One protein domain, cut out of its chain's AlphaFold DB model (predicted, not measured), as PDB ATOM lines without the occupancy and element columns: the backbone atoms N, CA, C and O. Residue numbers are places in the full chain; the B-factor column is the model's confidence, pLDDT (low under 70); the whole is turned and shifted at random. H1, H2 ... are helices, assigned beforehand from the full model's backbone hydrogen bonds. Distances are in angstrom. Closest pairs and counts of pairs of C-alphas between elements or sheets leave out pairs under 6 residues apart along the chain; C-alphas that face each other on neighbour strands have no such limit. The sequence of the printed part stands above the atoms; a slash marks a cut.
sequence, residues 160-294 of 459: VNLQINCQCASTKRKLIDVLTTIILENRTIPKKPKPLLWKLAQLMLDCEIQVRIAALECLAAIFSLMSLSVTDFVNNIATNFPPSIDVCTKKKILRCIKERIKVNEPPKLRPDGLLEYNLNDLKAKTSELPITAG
ATOM      1  N   VAL A 160       2.827 -45.794  22.572       86.81
ATOM      2  CA  VAL A 160       1.702 -46.736  22.428       86.81
ATOM      3  C   VAL A 160       1.352 -46.916  20.948       86.81
ATOM      4  O   VAL A 160       1.226 -48.048  20.479       86.81
ATOM      5  N   ASN A 161       1.313 -45.822  20.182       85.81
ATOM      6  CA  ASN A 161       1.104 -45.839  18.738       85.81
ATOM      7  C   ASN A 161       2.141 -46.714  18.015       85.81
ATOM      8  O   ASN A 161       1.752 -47.514  17.167       85.81
ATOM      9  N   LEU A 162       3.434 -46.652  18.359       84.50
ATOM     10  CA  LEU A 162       4.447 -47.542  17.767       84.50
ATOM     11  C   LEU A 162       4.112 -49.029  18.004       84.50
ATOM     12  O   LEU A 162       4.093 -49.807  17.044       84.50
ATOM     13  N   GLN A 163       3.750 -49.414  19.235       82.62
ATOM     14  CA  GLN A 163       3.507 -50.820  19.611       82.62
ATOM     15  C   GLN A 163       2.233 -51.449  19.013       82.62
ATOM     16  O   GLN A 163       2.142 -52.676  18.935       82.62
ATOM     17  N   ILE A 164       1.264 -50.655  18.536       83.88
ATOM     18  CA  ILE A 164      -0.005 -51.153  17.951       83.88
ATOM     19  C   ILE A 164       0.202 -52.076  16.721       83.88
ATOM     20  O   ILE A 164      -0.706 -52.808  16.343       83.88
ATOM     21  N   ASN A 165       1.403 -52.130  16.131       79.50
ATOM     22  CA  ASN A 165       1.744 -53.087  15.060       79.50
ATOM     23  C   ASN A 165       2.054 -54.525  15.544       79.50
ATOM     24  O   ASN A 165       2.466 -55.356  14.735       79.50
ATOM     25  N   CYS A 166       1.919 -54.842  16.835       80.38
ATOM     26  CA  CYS A 166       2.222 -56.183  17.339       80.38
ATOM     27  C   CYS A 166       1.288 -57.268  16.754       80.38
ATOM     28  O   CYS A 166       0.130 -57.023  16.428       80.38
ATOM     29  N   GLN A 167       1.781 -58.502  16.606       80.50
ATOM     30  CA  GLN A 167       1.002 -59.572  15.961       80.50
ATOM     31  C   GLN A 167      -0.153 -60.091  16.840       80.50
ATOM     32  O   GLN A 167      -1.196 -60.484  16.322       80.50
ATOM     33  N   CYS A 168       0.007 -60.070  18.168       87.25
ATOM     34  CA  CYS A 168      -0.990 -60.572  19.114       87.25
ATOM     35  C   CYS A 168      -2.212 -59.645  19.193       87.25
ATOM     36  O   CYS A 168      -2.110 -58.514  19.665       87.25
ATOM     37  N   ALA A 169      -3.389 -60.134  18.799       87.19
ATOM     38  CA  ALA A 169      -4.623 -59.349  18.822       87.19
ATOM     39  C   ALA A 169      -5.094 -58.948  20.231       87.19
ATOM     40  O   ALA A 169      -5.585 -57.836  20.404       87.19
ATOM     41  N   SER A 170      -4.875 -59.794  21.249       87.75
ATOM     42  CA  SER A 170      -5.122 -59.443  22.661       87.75
ATOM     43  C   SER A 170      -4.309 -58.207  23.066       87.75
ATOM     44  O   SER A 170      -4.847 -57.263  23.642       87.75
ATOM     45  N   THR A 171      -3.028 -58.166  22.681       88.50
ATOM     46  CA  THR A 171      -2.134 -57.028  22.928       88.50
ATOM     47  C   THR A 171      -2.508 -55.809  22.079       88.50
ATOM     48  O   THR A 171      -2.583 -54.715  22.630       88.50
ATOM     49  N   LYS A 172      -2.814 -55.976  20.779       90.44
ATOM     50  CA  LYS A 172      -3.288 -54.884  19.902       90.44
ATOM     51  C   LYS A 172      -4.519 -54.201  20.474       90.44
ATOM     52  O   LYS A 172      -4.494 -52.991  20.661       90.44
ATOM     53  N   ARG A 173      -5.556 -54.981  20.799       91.06
ATOM     54  CA  ARG A 173      -6.779 -54.489  21.440       91.06
ATOM     55  C   ARG A 173      -6.421 -53.671  22.680       91.06
ATOM     56  O   ARG A 173      -6.714 -52.489  22.720       91.06
ATOM     57  N   LYS A 174      -5.703 -54.255  23.642       90.62
ATOM     58  CA  LYS A 174      -5.417 -53.595  24.925       90.62
ATOM     59  C   LYS A 174      -4.503 -52.365  24.803       90.62
ATOM     60  O   LYS A 174      -4.613 -51.465  25.626       90.62
ATOM     61  N   LEU A 175      -3.656 -52.273  23.772       92.19
ATOM     62  CA  LEU A 175      -2.938 -51.034  23.428       92.19
ATOM     63  C   LEU A 175      -3.887 -49.933  22.936       92.19
ATOM     64  O   LEU A 175      -3.695 -48.772  23.288       92.19
ATOM     65  N   ILE A 176      -4.902 -50.284  22.143       93.69
ATOM     66  CA  ILE A 176      -5.941 -49.346  21.694       93.69
ATOM     67  C   ILE A 176      -6.860 -48.966  22.869       93.69
ATOM     68  O   ILE A 176      -7.205 -47.793  23.004       93.69
ATOM     69  N   ASP A 177      -7.192 -49.915  23.752       92.31
ATOM     70  CA  ASP A 177      -7.942 -49.668  24.990       92.31
ATOM     71  C   ASP A 177      -7.176 -48.640  25.868       92.31
ATOM     72  O   ASP A 177      -7.730 -47.608  26.240       92.31
ATOM     73  N   VAL A 178      -5.871 -48.839  26.120       92.50
ATOM     74  CA  VAL A 178      -5.016 -47.869  26.849       92.50
ATOM     75  C   VAL A 178      -4.932 -46.517  26.134       92.50
ATOM     76  O   VAL A 178      -5.089 -45.472  26.764       92.50
ATOM     77  N   LEU A 179      -4.707 -46.511  24.818       93.50
ATOM     78  CA  LEU A 179      -4.644 -45.284  24.020       93.50
ATOM     79  C   LEU A 179      -5.935 -44.460  24.140       93.50
ATOM     80  O   LEU A 179      -5.882 -43.242  24.299       93.50
ATOM     81  N   THR A 180      -7.083 -45.132  24.082       93.56
ATOM     82  CA  THR A 180      -8.406 -44.508  24.178       93.56
ATOM     83  C   THR A 180      -8.624 -43.911  25.570       93.56
ATOM     84  O   THR A 180      -9.044 -42.758  25.664       93.56
ATOM     85  N   THR A 181      -8.249 -44.624  26.643       92.69
ATOM     86  CA  THR A 181      -8.252 -44.082  28.014       92.69
ATOM     87  C   THR A 181      -7.373 -42.832  28.127       92.69
ATOM     88  O   THR A 181      -7.853 -41.800  28.588       92.69
ATOM     89  N   ILE A 182      -6.125 -42.869  27.636       92.44
ATOM     90  CA  ILE A 182      -5.207 -41.715  27.683       92.44
ATOM     91  C   ILE A 182      -5.791 -40.497  26.951       92.44
ATOM     92  O   ILE A 182      -5.740 -39.385  27.484       92.44
ATOM     93  N   ILE A 183      -6.349 -40.692  25.751       92.00
ATOM     94  CA  ILE A 183      -6.945 -39.618  24.940       92.00
ATOM     95  C   ILE A 183      -8.132 -38.974  25.669       92.00
ATOM     96  O   ILE A 183      -8.211 -37.746  25.714       92.00
ATOM     97  N   LEU A 184      -9.017 -39.779  26.269       91.62
ATOM     98  CA  LEU A 184     -10.193 -39.292  26.997       91.62
ATOM     99  C   LEU A 184      -9.834 -38.598  28.318       91.62
ATOM    100  O   LEU A 184     -10.274 -37.469  28.538       91.62
ATOM    101  N   GLU A 185      -9.023 -39.230  29.176       91.31
ATOM    102  CA  GLU A 185      -8.637 -38.675  30.484       91.31
ATOM    103  C   GLU A 185      -7.917 -37.329  30.349       91.31
ATOM    104  O   GLU A 185      -8.206 -36.385  31.081       91.31
ATOM    105  N   ASN A 186      -6.991 -37.226  29.391       89.25
ATOM    106  CA  ASN A 186      -6.161 -36.036  29.199       89.25
ATOM    107  C   ASN A 186      -6.767 -35.048  28.184       89.25
ATOM    108  O   ASN A 186      -6.136 -34.033  27.885       89.25
ATOM    109  N   ARG A 187      -7.933 -35.363  27.592       89.44
ATOM    110  CA  ARG A 187      -8.577 -34.627  26.482       89.44
ATOM    111  C   ARG A 187      -7.598 -34.200  25.375       89.44
ATOM    112  O   ARG A 187      -7.708 -33.115  24.809       89.44
ATOM    113  N   THR A 188      -6.606 -35.044  25.086       86.81
ATOM    114  CA  THR A 188      -5.418 -34.687  24.293       86.81
ATOM    115  C   THR A 188      -5.268 -35.596  23.078       86.81
ATOM    116  O   THR A 188      -5.128 -36.811  23.202       86.81
ATOM    117  N   ILE A 189      -5.214 -34.986  21.891       83.31
ATOM    118  CA  ILE A 189      -4.920 -35.646  20.612       83.31
ATOM    119  C   ILE A 189      -3.433 -35.415  20.257       83.31
ATOM    120  O   ILE A 189      -2.897 -34.341  20.542       83.31
ATOM    121  N   PRO A 190      -2.734 -36.365  19.602       79.06
ATOM    122  CA  PRO A 190      -1.386 -36.131  19.080       79.06
ATOM    123  C   PRO A 190      -1.297 -34.920  18.146       79.06
ATOM    124  O   PRO A 190      -2.093 -34.791  17.218       79.06
ATOM    125  N   LYS A 191      -0.241 -34.102  18.304       76.50
ATOM    126  CA  LYS A 191       0.050 -32.911  17.468       76.50
ATOM    127  C   LYS A 191       0.007 -33.181  15.954       76.50
ATOM    128  O   LYS A 191      -0.243 -32.274  15.167       76.50
ATOM    129  N   LYS A 192       0.267 -34.425  15.542       81.44
ATOM    130  CA  LYS A 192       0.050 -34.934  14.183       81.44
ATOM    131  C   LYS A 192      -0.936 -36.110  14.272       81.44
ATOM    132  O   LYS A 192      -0.489 -37.230  14.507       81.44
ATOM    133  N   PRO A 193      -2.257 -35.905  14.089       82.50
ATOM    134  CA  PRO A 193      -3.236 -36.988  14.220       82.50
ATOM    135  C   PRO A 193      -3.267 -37.922  13.001       82.50
ATOM    136  O   PRO A 193      -3.598 -39.096  13.147       82.50
ATOM    137  N   LYS A 194      -2.887 -37.440  11.804       84.06
ATOM    138  CA  LYS A 194      -2.981 -38.205  10.542       84.06
ATOM    139  C   LYS A 194      -2.332 -39.607  10.597       84.06
ATOM    140  O   LYS A 194      -3.013 -40.549  10.198       84.06
ATOM    141  N   PRO A 195      -1.106 -39.813  11.130       85.19
ATOM    142  CA  PRO A 195      -0.510 -41.151  11.230       85.19
ATOM    143  C   PRO A 195      -1.277 -42.105  12.157       85.19
ATOM    144  O   PRO A 195      -1.342 -43.301  11.883       85.19
ATOM    145  N   LEU A 196      -1.887 -41.590  13.232       88.69
ATOM    146  CA  LEU A 196      -2.707 -42.402  14.133       88.69
ATOM    147  C   LEU A 196      -4.062 -42.741  13.495       88.69
ATOM    148  O   LEU A 196      -4.466 -43.899  13.512       88.69
ATOM    149  N   LEU A 197      -4.730 -41.769  12.866       89.44
ATOM    150  CA  LEU A 197      -5.979 -41.996  12.125       89.44
ATOM    151  C   LEU A 197      -5.787 -43.009  10.984       89.44
ATOM    152  O   LEU A 197      -6.629 -43.880  10.793       89.44
ATOM    153  N   TRP A 198      -4.662 -42.938  10.264       85.81
ATOM    154  CA  TRP A 198      -4.241 -43.926   9.260       85.81
ATOM    155  C   TRP A 198      -4.107 -45.330   9.859       85.81
ATOM    156  O   TRP A 198      -4.640 -46.293   9.309       85.81
ATOM    157  N   LYS A 199      -3.466 -45.443  11.027       89.19
ATOM    158  CA  LYS A 199      -3.258 -46.723  11.709       89.19
ATOM    159  C   LYS A 199      -4.561 -47.333  12.226       89.19
ATOM    160  O   LYS A 199      -4.821 -48.508  11.990       89.19
ATOM    161  N   LEU A 200      -5.411 -46.534  12.870       91.69
ATOM    162  CA  LEU A 200      -6.724 -46.972  13.353       91.69
ATOM    163  C   LEU A 200      -7.650 -47.378  12.196       91.69
ATOM    164  O   LEU A 200      -8.325 -48.399  12.285       91.69
ATOM    165  N   ALA A 201      -7.622 -46.649  11.074       87.56
ATOM    166  CA  ALA A 201      -8.363 -47.016   9.868       87.56
ATOM    167  C   ALA A 201      -7.918 -48.370   9.280       87.56
ATOM    168  O   ALA A 201      -8.754 -49.120   8.784       87.56
ATOM    169  N   GLN A 202      -6.631 -48.723   9.377       86.94
ATOM    170  CA  GLN A 202      -6.148 -50.055   8.988       86.94
ATOM    171  C   GLN A 202      -6.584 -51.157   9.962       86.94
ATOM    172  O   GLN A 202      -6.893 -52.260   9.524       86.94
ATOM    173  N   LEU A 203      -6.681 -50.877  11.263       90.69
ATOM    174  CA  LEU A 203      -7.144 -51.854  12.262       90.69
ATOM    175  C   LEU A 203      -8.633 -52.213  12.109       90.69
ATOM    176  O   LEU A 203      -9.055 -53.268  12.574       90.69
ATOM    177  N   MET A 204      -9.415 -51.415  11.372       89.44
ATOM    178  CA  MET A 204     -10.775 -51.784  10.940       89.44
ATOM    179  C   MET A 204     -10.815 -52.979   9.965       89.44
ATOM    180  O   MET A 204     -11.895 -53.507   9.706       89.44
ATOM    181  N   LEU A 205      -9.662 -53.408   9.435       86.88
ATOM    182  CA  LEU A 205      -9.482 -54.585   8.569       86.88
ATOM    183  C   LEU A 205      -8.899 -55.797   9.319       86.88
ATOM    184  O   LEU A 205      -8.669 -56.845   8.711       86.88
ATOM    185  N   ASP A 206      -8.619 -55.665  10.620       87.75
ATOM    186  CA  ASP A 206      -8.051 -56.748  11.423       87.75
ATOM    187  C   ASP A 206      -9.002 -57.954  11.461       87.75
ATOM    188  O   ASP A 206     -10.225 -57.800  11.531       87.75
ATOM    189  N   CYS A 207      -8.460 -59.173  11.421       84.94
ATOM    190  CA  CYS A 207      -9.289 -60.372  11.473       84.94
ATOM    191  C   CYS A 207     -10.104 -60.436  12.773       84.94
ATOM    192  O   CYS A 207     -11.286 -60.794  12.741       84.94
ATOM    193  N   GLU A 208      -9.527 -59.993  13.890       88.81
ATOM    194  CA  GLU A 208     -10.169 -60.051  15.195       88.81
ATOM    195  C   GLU A 208     -11.173 -58.913  15.396       88.81
ATOM    196  O   GLU A 208     -10.825 -57.733  15.487       88.81
ATOM    197  N   ILE A 209     -12.453 -59.276  15.533       87.31
ATOM    198  CA  ILE A 209     -13.554 -58.317  15.716       87.31
ATOM    199  C   ILE A 209     -13.359 -57.427  16.955       87.31
ATOM    200  O   ILE A 209     -13.760 -56.268  16.951       87.31
ATOM    201  N   GLN A 210     -12.672 -57.920  17.991       88.31
ATOM    202  CA  GLN A 210     -12.358 -57.120  19.179       88.31
ATOM    203  C   GLN A 210     -11.370 -55.979  18.887       88.31
ATOM    204  O   GLN A 210     -11.485 -54.913  19.486       88.31
ATOM    205  N   VAL A 211     -10.424 -56.179  17.959       91.44
ATOM    206  CA  VAL A 211      -9.476 -55.139  17.526       91.44
ATOM    207  C   VAL A 211     -10.202 -54.100  16.671       91.44
ATOM    208  O   VAL A 211     -10.008 -52.904  16.882       91.44
ATOM    209  N   ARG A 212     -11.107 -54.542  15.784       90.81
ATOM    210  CA  ARG A 212     -11.981 -53.656  14.994       90.81
ATOM    211  C   ARG A 212     -12.872 -52.779  15.882       90.81
ATOM    212  O   ARG A 212     -12.952 -51.579  15.651       90.81
ATOM    213  N   ILE A 213     -13.492 -53.349  16.921       90.50
ATOM    214  CA  ILE A 213     -14.314 -52.594  17.886       90.50
ATOM    215  C   ILE A 213     -13.461 -51.579  18.664       90.50
ATOM    216  O   ILE A 213     -13.829 -50.409  18.719       90.50
ATOM    217  N   ALA A 214     -12.305 -51.978  19.205       92.00
ATOM    218  CA  ALA A 214     -11.429 -51.053  19.928       92.00
ATOM    219  C   ALA A 214     -10.936 -49.899  19.030       92.00
ATOM    220  O   ALA A 214     -10.937 -48.741  19.448       92.00
ATOM    221  N   ALA A 215     -10.573 -50.182  17.772       93.69
ATOM    222  CA  ALA A 215     -10.174 -49.158  16.805       93.69
ATOM    223  C   ALA A 215     -11.316 -48.182  16.473       93.69
ATOM    224  O   ALA A 215     -11.089 -46.973  16.415       93.69
ATOM    225  N   LEU A 216     -12.542 -48.691  16.312       93.06
ATOM    226  CA  LEU A 216     -13.746 -47.894  16.067       93.06
ATOM    227  C   LEU A 216     -14.070 -46.956  17.244       93.06
ATOM    228  O   LEU A 216     -14.379 -45.784  17.030       93.06
ATOM    229  N   GLU A 217     -13.943 -47.443  18.478       93.12
ATOM    230  CA  GLU A 217     -14.134 -46.637  19.692       93.12
ATOM    231  C   GLU A 217     -13.012 -45.607  19.893       93.12
ATOM    232  O   GLU A 217     -13.291 -44.458  20.233       93.12
ATOM    233  N   CYS A 218     -11.758 -45.950  19.582       93.94
ATOM    234  CA  CYS A 218     -10.653 -44.988  19.587       93.94
ATOM    235  C   CYS A 218     -10.855 -43.867  18.548       93.94
ATOM    236  O   CYS A 218     -10.522 -42.712  18.812       93.94
ATOM    237  N   LEU A 219     -11.423 -44.181  17.376       93.38
ATOM    238  CA  LEU A 219     -11.794 -43.179  16.370       93.38
ATOM    239  C   LEU A 219     -12.941 -42.279  16.853       93.38
ATOM    240  O   LEU A 219     -12.885 -41.073  16.621       93.38
ATOM    241  N   ALA A 220     -13.936 -42.830  17.557       91.75
ATOM    242  CA  ALA A 220     -15.011 -42.046  18.169       91.75
ATOM    243  C   ALA A 220     -14.495 -41.124  19.291       91.75
ATOM    244  O   ALA A 220     -14.879 -39.957  19.348       91.75
ATOM    245  N   ALA A 221     -13.568 -41.603  20.129       92.81
ATOM    246  CA  ALA A 221     -12.903 -40.794  21.151       92.81
ATOM    247  C   ALA A 221     -12.106 -39.627  20.539       92.81
ATOM    248  O   ALA A 221     -12.265 -38.488  20.972       92.81
ATOM    249  N   ILE A 222     -11.309 -39.880  19.490       92.75
ATOM    250  CA  ILE A 222     -10.583 -38.816  18.776       92.75
ATOM    251  C   ILE A 222     -11.567 -37.822  18.146       92.75
ATOM    252  O   ILE A 222     -11.370 -36.620  18.298       92.75
ATOM    253  N   PHE A 223     -12.637 -38.291  17.490       92.06
ATOM    254  CA  PHE A 223     -13.660 -37.405  16.924       92.06
ATOM    255  C   PHE A 223     -14.281 -36.487  17.984       92.06
ATOM    256  O   PHE A 223     -14.375 -35.288  17.752       92.06
ATOM    257  N   SER A 224     -14.627 -37.014  19.166       91.19
ATOM    258  CA  SER A 224     -15.248 -36.226  20.246       91.19
ATOM    259  C   SER A 224     -14.375 -35.081  20.790       91.19
ATOM    260  O   SER A 224     -14.867 -34.223  21.520       91.19
ATOM    261  N   LEU A 225     -13.088 -35.060  20.428       89.88
ATOM    262  CA  LEU A 225     -12.111 -34.029  20.780       89.88
ATOM    263  C   LEU A 225     -11.635 -33.211  19.558       89.88
ATOM    264  O   LEU A 225     -10.785 -32.333  19.707       89.88
ATOM    265  N   MET A 226     -12.149 -33.480  18.350       87.19
ATOM    266  CA  MET A 226     -11.833 -32.732  17.127       87.19
ATOM    267  C   MET A 226     -13.005 -31.844  16.705       87.19
ATOM    268  O   MET A 226     -14.089 -32.336  16.412       87.19
ATOM    269  N   SER A 227     -12.752 -30.545  16.543       82.56
ATOM    270  CA  SER A 227     -13.707 -29.564  16.003       82.56
ATOM    271  C   SER A 227     -13.910 -29.704  14.480       82.56
ATOM    272  O   SER A 227     -13.673 -28.765  13.725       82.56
ATOM    273  N   LEU A 228     -14.291 -30.897  14.012       87.06
ATOM    274  CA  LEU A 228     -14.540 -31.226  12.603       87.06
ATOM    275  C   LEU A 228     -15.977 -31.706  12.396       87.06
ATOM    276  O   LEU A 228     -16.553 -32.363  13.261       87.06
ATOM    277  N   SER A 229     -16.541 -31.467  11.208       91.62
ATOM    278  CA  SER A 229     -17.799 -32.121  10.846       91.62
ATOM    279  C   SER A 229     -17.600 -33.634  10.676       91.62
ATOM    280  O   SER A 229     -16.513 -34.111  10.333       91.62
ATOM    281  N   VAL A 230     -18.677 -34.408  10.852       90.00
ATOM    282  CA  VAL A 230     -18.670 -35.863  10.600       90.00
ATOM    283  C   VAL A 230     -18.207 -36.171   9.169       90.00
ATOM    284  O   VAL A 230     -17.512 -37.157   8.932       90.00
ATOM    285  N   THR A 231     -18.566 -35.322   8.205       89.38
ATOM    286  CA  THR A 231     -18.111 -35.405   6.812       89.38
ATOM    287  C   THR A 231     -16.609 -35.183   6.677       89.38
ATOM    288  O   THR A 231     -15.945 -36.013   6.061       89.38
ATOM    289  N   ASP A 232     -16.049 -34.146   7.297       90.12
ATOM    290  CA  ASP A 232     -14.620 -33.830   7.172       90.12
ATOM    291  C   ASP A 232     -13.746 -34.867   7.869       90.12
ATOM    292  O   ASP A 232     -12.708 -35.255   7.338       90.12
ATOM    293  N   PHE A 233     -14.170 -35.371   9.030       90.62
ATOM    294  CA  PHE A 233     -13.456 -36.437   9.731       90.62
ATOM    295  C   PHE A 233     -13.448 -37.745   8.921       90.62
ATOM    296  O   PHE A 233     -12.395 -38.354   8.728       90.62
ATOM    297  N   VAL A 234     -14.599 -38.147   8.370       89.88
ATOM    298  CA  VAL A 234     -14.708 -39.344   7.518       89.88
ATOM    299  C   VAL A 234     -13.923 -39.170   6.210       89.88
ATOM    300  O   VAL A 234     -13.266 -40.116   5.778       89.88
ATOM    301  N   ASN A 235     -13.891 -37.971   5.620       88.00
ATOM    302  CA  ASN A 235     -13.070 -37.662   4.443       88.00
ATOM    303  C   ASN A 235     -11.561 -37.707   4.760       88.00
ATOM    304  O   ASN A 235     -10.802 -38.335   4.023       88.00
ATOM    305  N   ASN A 236     -11.131 -37.137   5.894       86.50
ATOM    306  CA  ASN A 236      -9.747 -37.215   6.384       86.50
ATOM    307  C   ASN A 236      -9.298 -38.653   6.703       86.50
ATOM    308  O   ASN A 236      -8.100 -38.924   6.712       86.50
ATOM    309  N   ILE A 237     -10.227 -39.576   6.969       87.62
ATOM    310  CA  ILE A 237      -9.944 -41.015   7.072       87.62
ATOM    311  C   ILE A 237      -9.965 -41.683   5.690       87.62
ATOM    312  O   ILE A 237      -9.133 -42.547   5.411       87.62
ATOM    313  N   ALA A 238     -10.857 -41.268   4.786       86.06
ATOM    314  CA  ALA A 238     -10.954 -41.811   3.433       86.06
ATOM    315  C   ALA A 238      -9.660 -41.628   2.617       86.06
ATOM    316  O   ALA A 238      -9.332 -42.506   1.812       86.06
ATOM    317  N   THR A 239      -8.895 -40.558   2.851       82.50
ATOM    318  CA  THR A 239      -7.561 -40.348   2.253       82.50
ATOM    319  C   THR A 239      -6.482 -41.295   2.782       82.50
ATOM    320  O   THR A 239      -5.446 -41.440   2.143       82.50
ATOM    321  N   ASN A 240      -6.702 -41.950   3.926       76.44
ATOM    322  CA  ASN A 240      -5.663 -42.704   4.635       76.44
ATOM    323  C   ASN A 240      -5.681 -44.216   4.349       76.44
ATOM    324  O   ASN A 240      -4.761 -44.926   4.747       76.44
ATOM    325  N   PHE A 241      -6.703 -44.735   3.666       76.19
ATOM    326  CA  PHE A 241      -6.723 -46.144   3.267       76.19
ATOM    327  C   PHE A 241      -5.703 -46.416   2.149       76.19
ATOM    328  O   PHE A 241      -5.755 -45.718   1.134       76.19
ATOM    329  N   PRO A 242      -4.821 -47.431   2.276       70.88
ATOM    330  CA  PRO A 242      -3.896 -47.792   1.205       70.88
ATOM    331  C   PRO A 242      -4.641 -48.181  -0.089       70.88
ATOM    332  O   PRO A 242      -5.721 -48.775  -0.027       70.88
ATOM    333  N   PRO A 243      -4.064 -47.888  -1.272       71.44
ATOM    334  CA  PRO A 243      -4.737 -48.035  -2.569       71.44
ATOM    335  C   PRO A 243      -4.995 -49.491  -2.991       71.44
ATOM    336  O   PRO A 243      -5.664 -49.730  -3.990       71.44
ATOM    337  N   SER A 244      -4.486 -50.469  -2.239       75.75
ATOM    338  CA  SER A 244      -4.729 -51.901  -2.441       75.75
ATOM    339  C   SER A 244      -6.079 -52.397  -1.907       75.75
ATOM    340  O   SER A 244      -6.425 -53.554  -2.140       75.75
ATOM    341  N   ILE A 245      -6.838 -51.564  -1.185       80.38
ATOM    342  CA  ILE A 245      -8.142 -51.937  -0.617       80.38
ATOM    343  C   ILE A 245      -9.259 -51.708  -1.639       80.38
ATOM    344  O   ILE A 245      -9.391 -50.623  -2.204       80.38
ATOM    345  N   ASP A 246     -10.111 -52.719  -1.802       83.50
ATOM    346  CA  ASP A 246     -11.323 -52.658  -2.618       83.50
ATOM    347  C   ASP A 246     -12.260 -51.494  -2.216       83.50
ATOM    348  O   ASP A 246     -12.493 -51.198  -1.039       83.50
ATOM    349  N   VAL A 247     -12.846 -50.847  -3.225       84.31
ATOM    350  CA  VAL A 247     -13.751 -49.700  -3.077       84.31
ATOM    351  C   VAL A 247     -15.015 -50.056  -2.283       84.31
ATOM    352  O   VAL A 247     -15.505 -49.212  -1.529       84.31
ATOM    353  N   CYS A 248     -15.544 -51.280  -2.398       84.38
ATOM    354  CA  CYS A 248     -16.704 -51.727  -1.623       84.38
ATOM    355  C   CYS A 248     -16.360 -51.854  -0.129       84.38
ATOM    356  O   CYS A 248     -17.035 -51.273   0.722       84.38
ATOM    357  N   THR A 249     -15.246 -52.512   0.186       83.75
ATOM    358  CA  THR A 249     -14.662 -52.648   1.527       83.75
ATOM    359  C   THR A 249     -14.399 -51.283   2.161       83.75
ATOM    360  O   THR A 249     -14.854 -51.015   3.274       83.75
ATOM    361  N   LYS A 250     -13.758 -50.367   1.421       85.75
ATOM    362  CA  LYS A 250     -13.523 -48.982   1.855       85.75
ATOM    363  C   LYS A 250     -14.837 -48.251   2.160       85.75
ATOM    364  O   LYS A 250     -14.947 -47.612   3.205       85.75
ATOM    365  N   LYS A 251     -15.860 -48.384   1.303       86.69
ATOM    366  CA  LYS A 251     -17.203 -47.812   1.532       86.69
ATOM    367  C   LYS A 251     -17.893 -48.406   2.768       86.69
ATOM    368  O   LYS A 251     -18.487 -47.643   3.528       86.69
ATOM    369  N   LYS A 252     -17.791 -49.721   3.010       87.12
ATOM    370  CA  LYS A 252     -18.332 -50.383   4.215       87.12
ATOM    371  C   LYS A 252     -17.693 -49.852   5.503       87.12
ATOM    372  O   LYS A 252     -18.412 -49.481   6.427       87.12
ATOM    373  N   ILE A 253     -16.363 -49.755   5.554       88.19
ATOM    374  CA  ILE A 253     -15.655 -49.267   6.750       88.19
ATOM    375  C   ILE A 253     -15.975 -47.788   7.010       88.19
ATOM    376  O   ILE A 253     -16.309 -47.422   8.136       88.19
ATOM    377  N   LEU A 254     -15.949 -46.941   5.973       90.12
ATOM    378  CA  LEU A 254     -16.310 -45.522   6.101       90.12
ATOM    379  C   LEU A 254     -17.768 -45.326   6.551       90.12
ATOM    380  O   LEU A 254     -18.041 -44.396   7.310       90.12
ATOM    381  N   ARG A 255     -18.694 -46.208   6.143       88.94
ATOM    382  CA  ARG A 255     -20.075 -46.233   6.654       88.94
ATOM    383  C   ARG A 255     -20.110 -46.557   8.152       88.94
ATOM    384  O   ARG A 255     -20.658 -45.763   8.906       88.94
ATOM    385  N   CYS A 256     -19.475 -47.651   8.577       88.88
ATOM    386  CA  CYS A 256     -19.412 -48.071   9.984       88.88
ATOM    387  C   CYS A 256     -18.842 -46.964  10.897       88.88
ATOM    388  O   CYS A 256     -19.440 -46.617  11.917       88.88
ATOM    389  N   ILE A 257     -17.743 -46.322  10.475       90.75
ATOM    390  CA  ILE A 257     -17.144 -45.168  11.168       90.75
ATOM    391  C   ILE A 257     -18.139 -43.998  11.244       90.75
ATOM    392  O   ILE A 257     -18.373 -43.460  12.326       90.75
ATOM    393  N   LYS A 258     -18.770 -43.625  10.120       90.75
ATOM    394  CA  LYS A 258     -19.763 -42.537  10.055       90.75
ATOM    395  C   LYS A 258     -20.977 -42.796  10.952       90.75
ATOM    396  O   LYS A 258     -21.484 -41.864  11.568       90.75
ATOM    397  N   GLU A 259     -21.441 -44.038  11.035       89.38
ATOM    398  CA  GLU A 259     -22.584 -44.442  11.861       89.38
ATOM    399  C   GLU A 259     -22.254 -44.462  13.354       89.38
ATOM    400  O   GLU A 259     -23.058 -43.971  14.144       89.38
ATOM    401  N   ARG A 260     -21.066 -44.937  13.756       88.88
ATOM    402  CA  ARG A 260     -20.624 -44.842  15.157       88.88
ATOM    403  C   ARG A 260     -20.459 -43.391  15.605       88.88
ATOM    404  O   ARG A 260     -20.858 -43.050  16.717       88.88
ATOM    405  N   ILE A 261     -19.867 -42.555  14.755       88.88
ATOM    406  CA  ILE A 261     -19.568 -41.152  15.065       88.88
ATOM    407  C   ILE A 261     -20.837 -40.297  15.122       88.88
ATOM    408  O   ILE A 261     -20.945 -39.434  15.986       88.88
ATOM    409  N   LYS A 262     -21.843 -40.587  14.285       87.44
ATOM    410  CA  LYS A 262     -23.164 -39.934  14.330       87.44
ATOM    411  C   LYS A 262     -23.874 -40.011  15.689       87.44
ATOM    412  O   LYS A 262     -24.729 -39.171  15.940       87.44
ATOM    413  N   VAL A 263     -23.548 -40.992  16.535       83.88
ATOM    414  CA  VAL A 263     -24.094 -41.106  17.903       83.88
ATOM    415  C   VAL A 263     -23.598 -39.963  18.804       83.88
ATOM    416  O   VAL A 263     -24.248 -39.634  19.784       83.88
ATOM    417  N   ASN A 264     -22.456 -39.351  18.473       77.81
ATOM    418  CA  ASN A 264     -21.812 -38.248  19.196       77.81
ATOM    419  C   ASN A 264     -21.442 -38.519  20.677       77.81
ATOM    420  O   ASN A 264     -20.932 -37.631  21.354       77.81
ATOM    421  N   GLU A 265     -21.624 -39.747  21.176       84.19
ATOM    422  CA  GLU A 265     -21.104 -40.193  22.477       84.19
ATOM    423  C   GLU A 265     -19.682 -40.783  22.342       84.19
ATOM    424  O   GLU A 265     -19.484 -41.693  21.525       84.19
ATOM    425  N   PRO A 266     -18.686 -40.353  23.141       86.12
ATOM    426  CA  PRO A 266     -17.416 -41.070  23.280       86.12
ATOM    427  C   PRO A 266     -17.604 -42.412  24.021       86.12
ATOM    428  O   PRO A 266     -18.612 -42.596  24.708       86.12
ATOM    429  N   PRO A 267     -16.657 -43.367  23.917       89.00
ATOM    430  CA  PRO A 267     -16.674 -44.564  24.759       89.00
ATOM    431  C   PRO A 267     -16.611 -44.199  26.250       89.00
ATOM    432  O   PRO A 267     -15.957 -43.229  26.640       89.00
ATOM    433  N   LYS A 268     -17.297 -44.981  27.090       89.19
ATOM    434  CA  LYS A 268     -17.447 -44.692  28.523       89.19
ATOM    435  C   LYS A 268     -16.271 -45.273  29.309       89.19
ATOM    436  O   LYS A 268     -15.854 -46.406  29.066       89.19
ATOM    437  N   LEU A 269     -15.738 -44.492  30.246       88.00
ATOM    438  CA  LEU A 269     -14.735 -44.935  31.215       88.00
ATOM    439  C   LEU A 269     -15.430 -45.342  32.516       88.00
ATOM    440  O   LEU A 269     -16.252 -44.594  33.046       88.00
ATOM    441  N   ARG A 270     -15.064 -46.510  33.044       86.81
ATOM    442  CA  ARG A 270     -15.421 -46.954  34.394       86.81
ATOM    443  C   ARG A 270     -14.679 -46.135  35.456       86.81
ATOM    444  O   ARG A 270     -13.599 -45.612  35.173       86.81
ATOM    445  N   PRO A 271     -15.159 -46.133  36.716       83.50
ATOM    446  CA  PRO A 271     -14.430 -45.566  37.856       83.50
ATOM    447  C   PRO A 271     -13.019 -46.145  38.084       83.50
ATOM    448  O   PRO A 271     -12.232 -45.553  38.813       83.50
ATOM    449  N   ASP A 272     -12.691 -47.291  37.474       78.62
ATOM    450  CA  ASP A 272     -11.379 -47.948  37.535       78.62
ATOM    451  C   ASP A 272     -10.500 -47.746  36.279       78.62
ATOM    452  O   ASP A 272      -9.492 -48.435  36.113       78.62
ATOM    453  N   GLY A 273     -10.866 -46.814  35.390       80.31
ATOM    454  CA  GLY A 273     -10.098 -46.451  34.188       80.31
ATOM    455  C   GLY A 273     -10.186 -47.455  33.028       80.31
ATOM    456  O   GLY A 273      -9.587 -47.242  31.969       80.31
ATOM    457  N   LEU A 274     -10.933 -48.555  33.190       87.50
ATOM    458  CA  LEU A 274     -11.242 -49.480  32.101       87.50
ATOM    459  C   LEU A 274     -12.365 -48.925  31.211       87.50
ATOM    460  O   LEU A 274     -13.244 -48.201  31.670       87.50
ATOM    461  N   LEU A 275     -12.352 -49.290  29.930       88.56
ATOM    462  CA  LEU A 275     -13.378 -48.872  28.974       88.56
ATOM    463  C   LEU A 275     -14.566 -49.831  28.966       88.56
ATOM    464  O   LEU A 275     -14.398 -51.054  28.968       88.56
ATOM    465  N   GLU A 276     -15.762 -49.259  28.879       84.31
ATOM    466  CA  GLU A 276     -17.004 -49.975  28.621       84.31
ATOM    467  C   GLU A 276     -17.426 -49.838  27.161       84.31
ATOM    468  O   GLU A 276     -17.535 -48.745  26.603       84.31
ATOM    469  N   TYR A 277     -17.691 -50.991  26.553       78.06
ATOM    470  CA  TYR A 277     -18.172 -51.118  25.186       78.06
ATOM    471  C   TYR A 277     -19.539 -51.795  25.212       78.06
ATOM    472  O   TYR A 277     -19.672 -52.888  25.766       78.06
ATOM    473  N   ASN A 278     -20.537 -51.211  24.542       69.19
ATOM    474  CA  ASN A 278     -21.760 -51.937  24.203       69.19
ATOM    475  C   ASN A 278     -21.430 -52.952  23.095       69.19
ATOM    476  O   ASN A 278     -21.591 -52.705  21.899       69.19
ATOM    477  N   LEU A 279     -20.886 -54.095  23.516       65.50
ATOM    478  CA  LEU A 279     -20.344 -55.111  22.621       65.50
ATOM    479  C   LEU A 279     -21.391 -55.708  21.681       65.50
ATOM    480  O   LEU A 279     -20.994 -56.250  20.658       65.50
ATOM    481  N   ASN A 280     -22.686 -55.645  21.989       64.12
ATOM    482  CA  ASN A 280     -23.712 -56.278  21.161       64.12
ATOM    483  C   ASN A 280     -24.004 -55.421  19.920       64.12
ATOM    484  O   ASN A 280     -23.815 -55.892  18.796       64.12
ATOM    485  N   ASP A 281     -24.311 -54.138  20.117       66.38
ATOM    486  CA  ASP A 281     -24.558 -53.195  19.018       66.38
ATOM    487  C   ASP A 281     -23.298 -52.966  18.168       66.38
ATOM    488  O   ASP A 281     -23.373 -52.812  16.946       66.38
ATOM    489  N   LEU A 282     -22.122 -52.963  18.807       67.06
ATOM    490  CA  LEU A 282     -20.837 -52.793  18.127       67.06
ATOM    491  C   LEU A 282     -20.401 -54.052  17.369       67.06
ATOM    492  O   LEU A 282     -19.837 -53.917  16.284       67.06
ATOM    493  N   LYS A 283     -20.693 -55.266  17.866       65.12
ATOM    494  CA  LYS A 283     -20.481 -56.507  17.097       65.12
ATOM    495  C   LYS A 283     -21.317 -56.493  15.827       65.12
ATOM    496  O   LYS A 283     -20.731 -56.642  14.765       65.12
ATOM    497  N   ALA A 284     -22.626 -56.240  15.914       62.09
ATOM    498  CA  ALA A 284     -23.505 -56.208  14.740       62.09
ATOM    499  C   ALA A 284     -22.985 -55.243  13.653       62.09
ATOM    500  O   ALA A 284     -22.836 -55.618  12.492       62.09
ATOM    501  N   LYS A 285     -22.584 -54.028  14.054       68.06
ATOM    502  CA  LYS A 285     -22.028 -52.998  13.152       68.06
ATOM    503  C   LYS A 285     -20.626 -53.308  12.604       68.06
ATOM    504  O   LYS A 285     -20.194 -52.641  11.666       68.06
ATOM    505  N   THR A 286     -19.898 -54.278  13.167       63.50
ATOM    506  CA  THR A 286     -18.521 -54.626  12.748       63.50
ATOM    507  C   THR A 286     -18.376 -56.033  12.160       63.50
ATOM    508  O   THR A 286     -17.407 -56.275  11.437       63.50
ATOM    509  N   SER A 287     -19.330 -56.944  12.381       62.06
ATOM    510  CA  SER A 287     -19.337 -58.300  11.813       62.06
ATOM    511  C   SER A 287     -19.549 -58.321  10.298       62.06
ATOM    512  O   SER A 287     -19.021 -59.202   9.630       62.06
ATOM    513  N   GLU A 288     -20.249 -57.329   9.739       60.06
ATOM    514  CA  GLU A 288     -20.459 -57.181   8.286       60.06
ATOM    515  C   GLU A 288     -19.227 -56.662   7.512       60.06
ATOM    516  O   GLU A 288     -19.232 -56.613   6.268       60.06
ATOM    517  N   LEU A 289     -18.181 -56.238   8.233       62.66
ATOM    518  CA  LEU A 289     -16.920 -55.792   7.645       62.66
ATOM    519  C   LEU A 289     -16.098 -57.014   7.197       62.66
ATOM    520  O   LEU A 289     -15.873 -57.922   8.005       62.66
ATOM    521  N   PRO A 290     -15.642 -57.056   5.931       59.12
ATOM    522  CA  PRO A 290     -14.965 -58.222   5.380       59.12
ATOM    523  C   PRO A 290     -13.612 -58.455   6.059       59.12
ATOM    524  O   PRO A 290     -12.828 -57.529   6.262       59.12
ATOM    525  N   ILE A 291     -13.329 -59.717   6.378       56.88
ATOM    526  CA  ILE A 291     -12.063 -60.138   6.980       56.88
ATOM    527  C   ILE A 291     -11.006 -60.239   5.879       56.88
ATOM    528  O   ILE A 291     -10.981 -61.209   5.120       56.88
ATOM    529  N   THR A 292     -10.089 -59.274   5.803       53.56
ATOM    530  CA  THR A 292      -8.888 -59.428   4.970       53.56
ATOM    531  C   THR A 292      -7.889 -60.329   5.691       53.56
ATOM    532  O   THR A 292      -7.060 -59.859   6.472       53.56
ATOM    533  N   ALA A 293      -7.972 -61.638   5.437       36.94
ATOM    534  CA  ALA A 293      -7.068 -62.666   5.963       36.94
ATOM    535  C   ALA A 293      -5.660 -62.594   5.321       36.94
ATOM    536  O   ALA A 293      -5.184 -63.529   4.675       36.94
ATOM    537  N   GLY A 294      -4.999 -61.448   5.508       36.00
ATOM    538  CA  GLY A 294      -3.752 -61.066   4.858       36.00
ATOM    539  C   GLY A 294      -3.946 -60.533   3.434       36.00
ATOM    540  O   GLY A 294      -4.851 -60.934   2.706       36.00
TER     541      GLY A 294
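AT A GLANCE: This is residues 160 to 294 of the 459 residues of an uncharacterized protein of Mesocestoides corti (UniProt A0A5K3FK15). Helix H4 runs through the core of a rounded cluster, with H2 and H3 beside it, H7 crossing it near its residues 209 to 213, H6 meeting it steeply with residues 257 to 261 near Ala 220, and H5 packed on H6. Short H1 packs on H2. The 135 printed residues, compact with a radius of gyration of the C-alphas of 13.7 A, hold seven named helices, H1 to H7 in chain order, and no named strand: all helix. The spans are 40 by 32 by 29 A.

IN THESE COORDINATES: Find C-alpha 160 at (1.702, -46.736, 22.428), where H1, residues 160 to 163, begins. Next come H2, residues 169 to 185, 24.1 A long, and H3, 194 to 203. H4, 209 to 223, and H6, 247 to 261, are each 20.9 A long, with H5, 230 to 238, between them. H7, 279 to 287, ends at C-alpha 287 (-19.337, -58.300, 11.813).

HOW THE PARTS SIT: Start at the hub, H4. H2 touches it at Arg 173 and Val 211, closest C-alphas 4.8 A apart, at a shallow tilt of 18 degrees, the same way. H3 and H4 form a hairpin, closest C-alphas Leu 200 and Ala 215, 5.3 A. H6 touches H4 with residues 257 to 261 alone, at a steep tilt of 59 degrees; Ala 220 and Ile 261 have the closest C-alphas, 5.6 A. H7 touches H4 residues 209 to 213 alone, about perpendicular at 78 degrees, closest C-alphas Ile 213 and Leu 282, 6.5 A. H5 and H6 form another hairpin, closest C-alphas Val 234 and Lys 258, 6.5 A. H1 touches H2, closest C-alphas Val 160 and Leu 175, 6.4 A. Every O i to N i+4 pair is within hydrogen-bond range in H2 to H7; H1 is too short for one.

THE WHOLE: The C-alphas of Ser 244 and Pro 271 are farthest apart, 41.9 A. The printed part has no cut. The link H6 to H7 is long, and pLDDT is under 70 at residues 278 to 294.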